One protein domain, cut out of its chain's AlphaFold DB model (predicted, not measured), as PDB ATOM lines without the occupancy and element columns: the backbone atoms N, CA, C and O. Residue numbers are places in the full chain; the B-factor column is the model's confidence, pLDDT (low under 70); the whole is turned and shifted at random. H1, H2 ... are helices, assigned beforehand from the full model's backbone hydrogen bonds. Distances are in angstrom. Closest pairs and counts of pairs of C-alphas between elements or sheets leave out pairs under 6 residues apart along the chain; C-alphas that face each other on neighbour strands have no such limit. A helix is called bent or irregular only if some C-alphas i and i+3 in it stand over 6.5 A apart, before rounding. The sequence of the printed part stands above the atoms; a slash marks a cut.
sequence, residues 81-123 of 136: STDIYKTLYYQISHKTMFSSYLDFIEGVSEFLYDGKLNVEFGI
ATOM      1  N   SER A  81     180.934 239.808 143.945       93.38
ATOM      2  CA  SER A  81     179.539 240.069 143.547       93.38
ATOM      3  C   SER A  81     179.033 239.049 142.523       93.38
ATOM      4  O   SER A  81     177.883 238.612 142.593       93.38
ATOM      5  N   THR A  82     179.916 238.602 141.627       94.31
ATOM      6  CA  THR A  82     179.637 237.575 140.626       94.31
ATOM      7  C   THR A  82     179.194 236.248 141.254       94.31
ATOM      8  O   THR A  82     178.336 235.569 140.688       94.31
ATOM      9  N   ASP A  83     179.729 235.864 142.415       92.94
ATOM     10  CA  ASP A  83     179.362 234.606 143.083       92.94
ATOM     11  C   ASP A  83     177.933 234.661 143.631       92.94
ATOM     12  O   ASP A  83     177.150 233.718 143.470       92.94
ATOM     13  N   ILE A  84     177.560 235.807 144.205       92.44
ATOM     14  CA  ILE A  84     176.195 236.077 144.666       92.44
ATOM     15  C   ILE A  84     175.231 236.113 143.475       92.44
ATOM     16  O   ILE A  84     174.205 235.429 143.498       92.44
ATOM     17  N   TYR A  85     175.587 236.838 142.408       95.12
ATOM     18  CA  TYR A  85     174.810 236.904 141.168       95.12
ATOM     19  C   TYR A  85     174.535 235.505 140.603       95.12
ATOM     20  O   TYR A  85     173.380 235.137 140.386       95.12
ATOM     21  N   LYS A  86     175.583 234.687 140.431       94.12
ATOM     22  CA  LYS A  86     175.461 233.319 139.909       94.12
ATOM     23  C   LYS A  86     174.599 232.441 140.809       94.12
ATOM     24  O   LYS A  86     173.811 231.654 140.296       94.12
ATOM     25  N   THR A  87     174.722 232.583 142.126       92.81
ATOM     26  CA  THR A  87     173.944 231.800 143.095       92.81
ATOM     27  C   THR A  87     172.451 232.118 143.018       92.81
ATOM     28  O   THR A  87     171.624 231.204 143.014       92.81
ATOM     29  N   LEU A  88     172.081 233.399 142.934       94.62
ATOM     30  CA  LEU A  88     170.682 233.805 142.768       94.62
ATOM     31  C   LEU A  88     170.145 233.376 141.400       94.62
ATOM     32  O   LEU A  88     169.083 232.758 141.315       94.62
ATOM     33  N   TYR A  89     170.913 233.633 140.339       94.69
ATOM     34  CA  TYR A  89     170.533 233.268 138.979       94.69
ATOM     35  C   TYR A  89     170.333 231.756 138.830       94.69
ATOM     36  O   TYR A  89     169.355 231.321 138.224       94.69
ATOM     37  N   TYR A  90     171.220 230.940 139.410       93.00
ATOM     38  CA  TYR A  90     171.093 229.484 139.411       93.00
ATOM     39  C   TYR A  90     169.783 229.042 140.068       93.00
ATOM     40  O   TYR A  90     169.016 228.308 139.449       93.00
ATOM     41  N   GLN A  91     169.491 229.539 141.277       93.69
ATOM     42  CA  GLN A  91     168.265 229.189 142.006       93.69
ATOM     43  C   GLN A  91     167.002 229.491 141.197       93.69
ATOM     44  O   GLN A  91     166.108 228.648 141.109       93.69
ATOM     45  N   ILE A  92     166.948 230.669 140.570       95.25
ATOM     46  CA  ILE A  92     165.805 231.089 139.758       95.25
ATOM     47  C   ILE A  92     165.710 230.232 138.491       95.25
ATOM     48  O   ILE A  92     164.693 229.582 138.267       95.25
ATOM     49  N   SER A  93     166.776 230.187 137.685       93.06
ATOM     50  CA  SER A  93     166.788 229.516 136.373       93.06
ATOM     51  C   SER A  93     166.532 228.009 136.450       93.06
ATOM     52  O   SER A  93     165.917 227.450 135.542       93.06
ATOM     53  N   HIS A  94     166.947 227.359 137.539       92.06
ATOM     54  CA  HIS A  94     166.740 225.926 137.761       92.06
ATOM     55  C   HIS A  94     165.459 225.616 138.541       92.06
ATOM     56  O   HIS A  94     165.173 224.445 138.779       92.06
ATOM     57  N   LYS A  95     164.679 226.639 138.927       92.62
ATOM     58  CA  LYS A  95     163.451 226.494 139.723       92.62
ATOM     59  C   LYS A  95     163.683 225.607 140.951       92.62
ATOM     60  O   LYS A  95     162.951 224.642 141.180       92.62
ATOM     61  N   THR A  96     164.752 225.896 141.698       91.81
ATOM     62  CA  THR A  96     165.080 225.134 142.911       91.81
ATOM     63  C   THR A  96     163.925 225.205 143.910       91.81
ATOM     64  O   THR A  96     163.061 226.076 143.825       91.81
ATOM     65  N   MET A  97     163.900 224.303 144.894       88.56
ATOM     66  CA  MET A  97     162.793 224.210 145.861       88.56
ATOM     67  C   MET A  97     162.432 225.549 146.531       88.56
ATOM     68  O   MET A  97     161.269 225.769 146.862       88.56
ATOM     69  N   PHE A  98     163.414 226.432 146.730       89.50
ATOM     70  CA  PHE A  98     163.235 227.734 147.378       89.50
ATOM     71  C   PHE A  98     163.231 228.916 146.404       89.50
ATOM     72  O   PHE A  98     163.286 230.060 146.848       89.50
ATOM     73  N   SER A  99     163.139 228.685 145.090       93.25
ATOM     74  CA  SER A  99     163.140 229.768 144.099       93.25
ATOM     75  C   SER A  99     161.974 230.743 144.292       93.25
ATOM     76  O   SER A  99     162.116 231.926 144.002       93.25
ATOM     77  N   SER A 100     160.843 230.277 144.831       94.25
ATOM     78  CA  SER A 100     159.694 231.128 145.171       94.25
ATOM     79  C   SER A 100     160.009 232.174 146.240       94.25
ATOM     80  O   SER A 100     159.343 233.196 146.287       94.25
ATOM     81  N   TYR A 101     161.045 231.989 147.065       93.06
ATOM     82  CA  TYR A 101     161.468 233.014 148.027       93.06
ATOM     83  C   TYR A 101     162.155 234.210 147.361       93.06
ATOM     84  O   TYR A 101     162.411 235.202 148.033       93.06
ATOM     85  N   LEU A 102     162.464 234.114 146.066       95.06
ATOM     86  CA  LEU A 102     163.101 235.159 145.269       95.06
ATOM     87  C   LEU A 102     162.100 235.898 144.364       95.06
ATOM     88  O   LEU A 102     162.518 236.715 143.551       95.06
ATOM     89  N   ASP A 103     160.792 235.637 144.483       96.25
ATOM     90  CA  ASP A 103     159.765 236.243 143.618       96.25
ATOM     91  C   ASP A 103     159.542 237.747 143.843       96.25
ATOM     92  O   ASP A 103     158.911 238.406 143.016       96.25
ATOM     93  N   PHE A 104     160.130 238.301 144.904       94.44
ATOM     94  CA  PHE A 104     160.227 239.740 145.135       94.44
ATOM     95  C   PHE A 104     161.195 240.447 144.169       94.44
ATOM     96  O   PHE A 104     161.175 241.673 144.087       94.44
ATOM     97  N   ILE A 105     162.062 239.705 143.469       96.56
ATOM     98  CA  ILE A 105     162.985 240.248 142.467       96.56
ATOM     99  C   ILE A 105     162.232 240.426 141.145       96.56
ATOM    100  O   ILE A 105     161.533 239.520 140.683       96.56
ATOM    101  N   GLU A 106     162.410 241.588 140.511       97.12
ATOM    102  CA  GLU A 106     161.800 241.909 139.218       97.12
ATOM    103  C   GLU A 106     162.035 240.791 138.185       97.12
ATOM    104  O   GLU A 106     163.138 240.250 138.065       97.12
ATOM    105  N   GLY A 107     160.969 240.407 137.474       96.75
ATOM    106  CA  GLY A 107     160.975 239.355 136.452       96.75
ATOM    107  C   GLY A 107     160.870 237.912 136.972       96.75
ATOM    108  O   GLY A 107     160.451 237.021 136.231       96.75
ATOM    109  N   VAL A 108     161.170 237.639 138.248       97.44
ATOM    110  CA  VAL A 108     161.189 236.256 138.766       97.44
ATOM    111  C   VAL A 108     159.793 235.635 138.806       97.44
ATOM    112  O   VAL A 108     159.616 234.498 138.370       97.44
ATOM    113  N   SER A 109     158.789 236.382 139.268       97.00
ATOM    114  CA  SER A 109     157.394 235.917 139.319       97.00
ATOM    115  C   SER A 109     156.869 235.498 137.933       97.00
ATOM    116  O   SER A 109     156.309 234.412 137.775       97.00
ATOM    117  N   GLU A 110     157.161 236.289 136.895       96.69
ATOM    118  CA  GLU A 110     156.750 235.992 135.514       96.69
ATOM    119  C   GLU A 110     157.408 234.712 134.967       96.69
ATOM    120  O   GLU A 110     156.799 233.936 134.226       96.69
ATOM    121  N   PHE A 111     158.665 234.465 135.340       96.94
ATOM    122  CA  PHE A 111     159.389 233.258 134.943       96.94
ATOM    123  C   PHE A 111     158.898 232.005 135.687       96.94
ATOM    124  O   PHE A 111     158.762 230.921 135.100       96.94
ATOM    125  N   LEU A 112     158.638 232.131 136.991       95.38
ATOM    126  CA  LEU A 112     158.239 231.006 137.835       95.38
ATOM    127  C   LEU A 112     156.790 230.586 137.594       95.38
ATOM    128  O   LEU A 112     156.541 229.385 137.453       95.38
ATOM    129  N   TYR A 113     155.865 231.545 137.521       95.31
ATOM    130  CA  TYR A 113     154.426 231.280 137.565       95.31
ATOM    131  C   TYR A 113     153.729 231.461 136.207       95.31
ATOM    132  O   TYR A 113     152.879 230.640 135.864       95.31
ATOM    133  N   ASP A 114     154.129 232.450 135.398       93.75
ATOM    134  CA  ASP A 114     153.494 232.720 134.092       93.75
ATOM    135  C   ASP A 114     154.126 231.926 132.934       93.75
ATOM    136  O   ASP A 114     153.603 231.904 131.818       93.75
ATOM    137  N   GLY A 115     155.264 231.266 133.181       87.44
ATOM    138  CA  GLY A 115     155.951 230.422 132.201       87.44
ATOM    139  C   GLY A 115     156.678 231.190 131.093       87.44
ATOM    140  O   GLY A 115     157.012 230.600 130.061       87.44
ATOM    141  N   LYS A 116     156.949 232.489 131.276       91.88
ATOM    142  CA  LYS A 116     157.746 233.272 130.322       91.88
ATOM    143  C   LYS A 116     159.212 232.826 130.375       91.88
ATOM    144  O   LYS A 116     159.807 232.789 131.442       91.88
ATOM    145  N   LEU A 117     159.808 232.500 129.226       85.75
ATOM    146  CA  LEU A 117     161.181 231.964 129.153       85.75
ATOM    147  C   LEU A 117     162.267 233.028 128.918       85.75
ATOM    148  O   LEU A 117     163.421 232.795 129.256       85.75
ATOM    149  N   ASN A 118     161.906 234.185 128.359       86.50
ATOM    150  CA  ASN A 118     162.837 235.264 128.007       86.50
ATOM    151  C   ASN A 118     162.604 236.485 128.903       86.50
ATOM    152  O   ASN A 118     162.249 237.555 128.411       86.50
ATOM    153  N   VAL A 119     162.715 236.290 130.215       89.88
ATOM    154  CA  VAL A 119     162.545 237.357 131.207       89.88
ATOM    155  C   VAL A 119     163.914 237.797 131.704       89.88
ATOM    156  O   VAL A 119     164.769 236.961 131.997       89.88
ATOM    157  N   GLU A 120     164.125 239.104 131.782       93.19
ATOM    158  CA  GLU A 120     165.286 239.681 132.451       93.19
ATOM    159  C   GLU A 120     165.012 239.724 133.958       93.19
ATOM    160  O   GLU A 120     163.956 240.189 134.387       93.19
ATOM    161  N   PHE A 121     165.935 239.194 134.761       96.06
ATOM    162  CA  PHE A 121     165.839 239.292 136.216       96.06
ATOM    163  C   PHE A 121     166.502 240.585 136.672       96.06
ATOM    164  O   PHE A 121     167.606 240.883 136.218       96.06
ATOM    165  N   GLY A 122     165.878 241.296 137.612       96.19
ATOM    166  CA  GLY A 122     166.404 242.525 138.221       96.19
ATOM    167  C   GLY A 122     167.620 242.303 139.132       96.19
ATOM    168  O   GLY A 122     167.641 242.771 140.267       96.19
ATOM    169  N   ILE A 123     168.616 241.545 138.670       95.75
ATOM    170  CA  ILE A 123     169.866 241.240 139.365       95.75
ATOM    171  C   ILE A 123     171.009 241.637 138.437       95.75
ATOM    172  O   ILE A 123     171.210 241.025 137.389       95.75
TER     173      ILE A 123
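AT A GLANCE: This is residues 81 to 123 of the 136 residues of an uncharacterized protein of Mannheimia haemolytica (UniProt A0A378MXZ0). One longer helix, H1, runs into a small cluster in which two short helices, H2 and H3, sit near its last residues, joined by tight turns of chain. After H3 the stretch 113 to 123, which holds no named element, folds back toward the beginning of the printed part. The printed part has 43 residues with three named helices, in the order H1, H2, H3, and no named strand; the class is all helix, with 22 of the 43 printed residues in helices. It is compact, with a radius of gyration of the C-alphas of 9.5 A, and spans 28 by 21 by 16 A.

HOW THE PARTS SIT: Start at the first printed residue, Ser 81, where H1, residues 81 to 93, begins. Look next at H2, residues 99 to 102: H1 and H2 only just touch, with 3 pairs of C-alphas within 8 A, and they touch only at the corner by their link. H1 touches H2 with residues 91 to 92 alone, and the closest C-alphas of the two are those of Ile 92 and Ser 99, 5.3 A apart. Go on to H3, residues 108 to 112, which only just touches H2, with 3 pairs of C-alphas within 8 A; the closest are those of Leu 102 and Val 108, 6.9 A apart. H1 and H3 are close but not clearly touching: their closest C-alphas, of Ile 92 and Val 108, are 7.0 A apart. In the backbones of H1 and H3 every O i to N i+4 pair is within hydrogen-bond range. H2 is too short for such a pair, and its one O i to N i+3 pair is within range.

IN THESE COORDINATES: Find C-alpha 81 at (179.539, 240.069, 143.547); from there H1 runs 18.0 A to C-alpha 93 at (166.788, 229.516, 136.373). Pass residues 94 to 98 and you reach H2, which runs 5.5 A from Ser 99 to Leu 102. After residues 103 to 107 comes H3, which runs 6.1 A from Val 108 to C-alpha 112 at (158.239, 231.006, 137.835). The three helices are not bent.

THE WHOLE: The two C-alphas farthest apart are those of Ser 81 and Asp 114, 28.7 A, while those of Ser 81 and Ile 123, the first and last printed, are 10.6 A apart. The links H1 to H2 and H2 to H3 are both tight, and no link is long. The printed part has no cut. The mean pLDDT of the printed part is 93.6, and no printed residue is under 70.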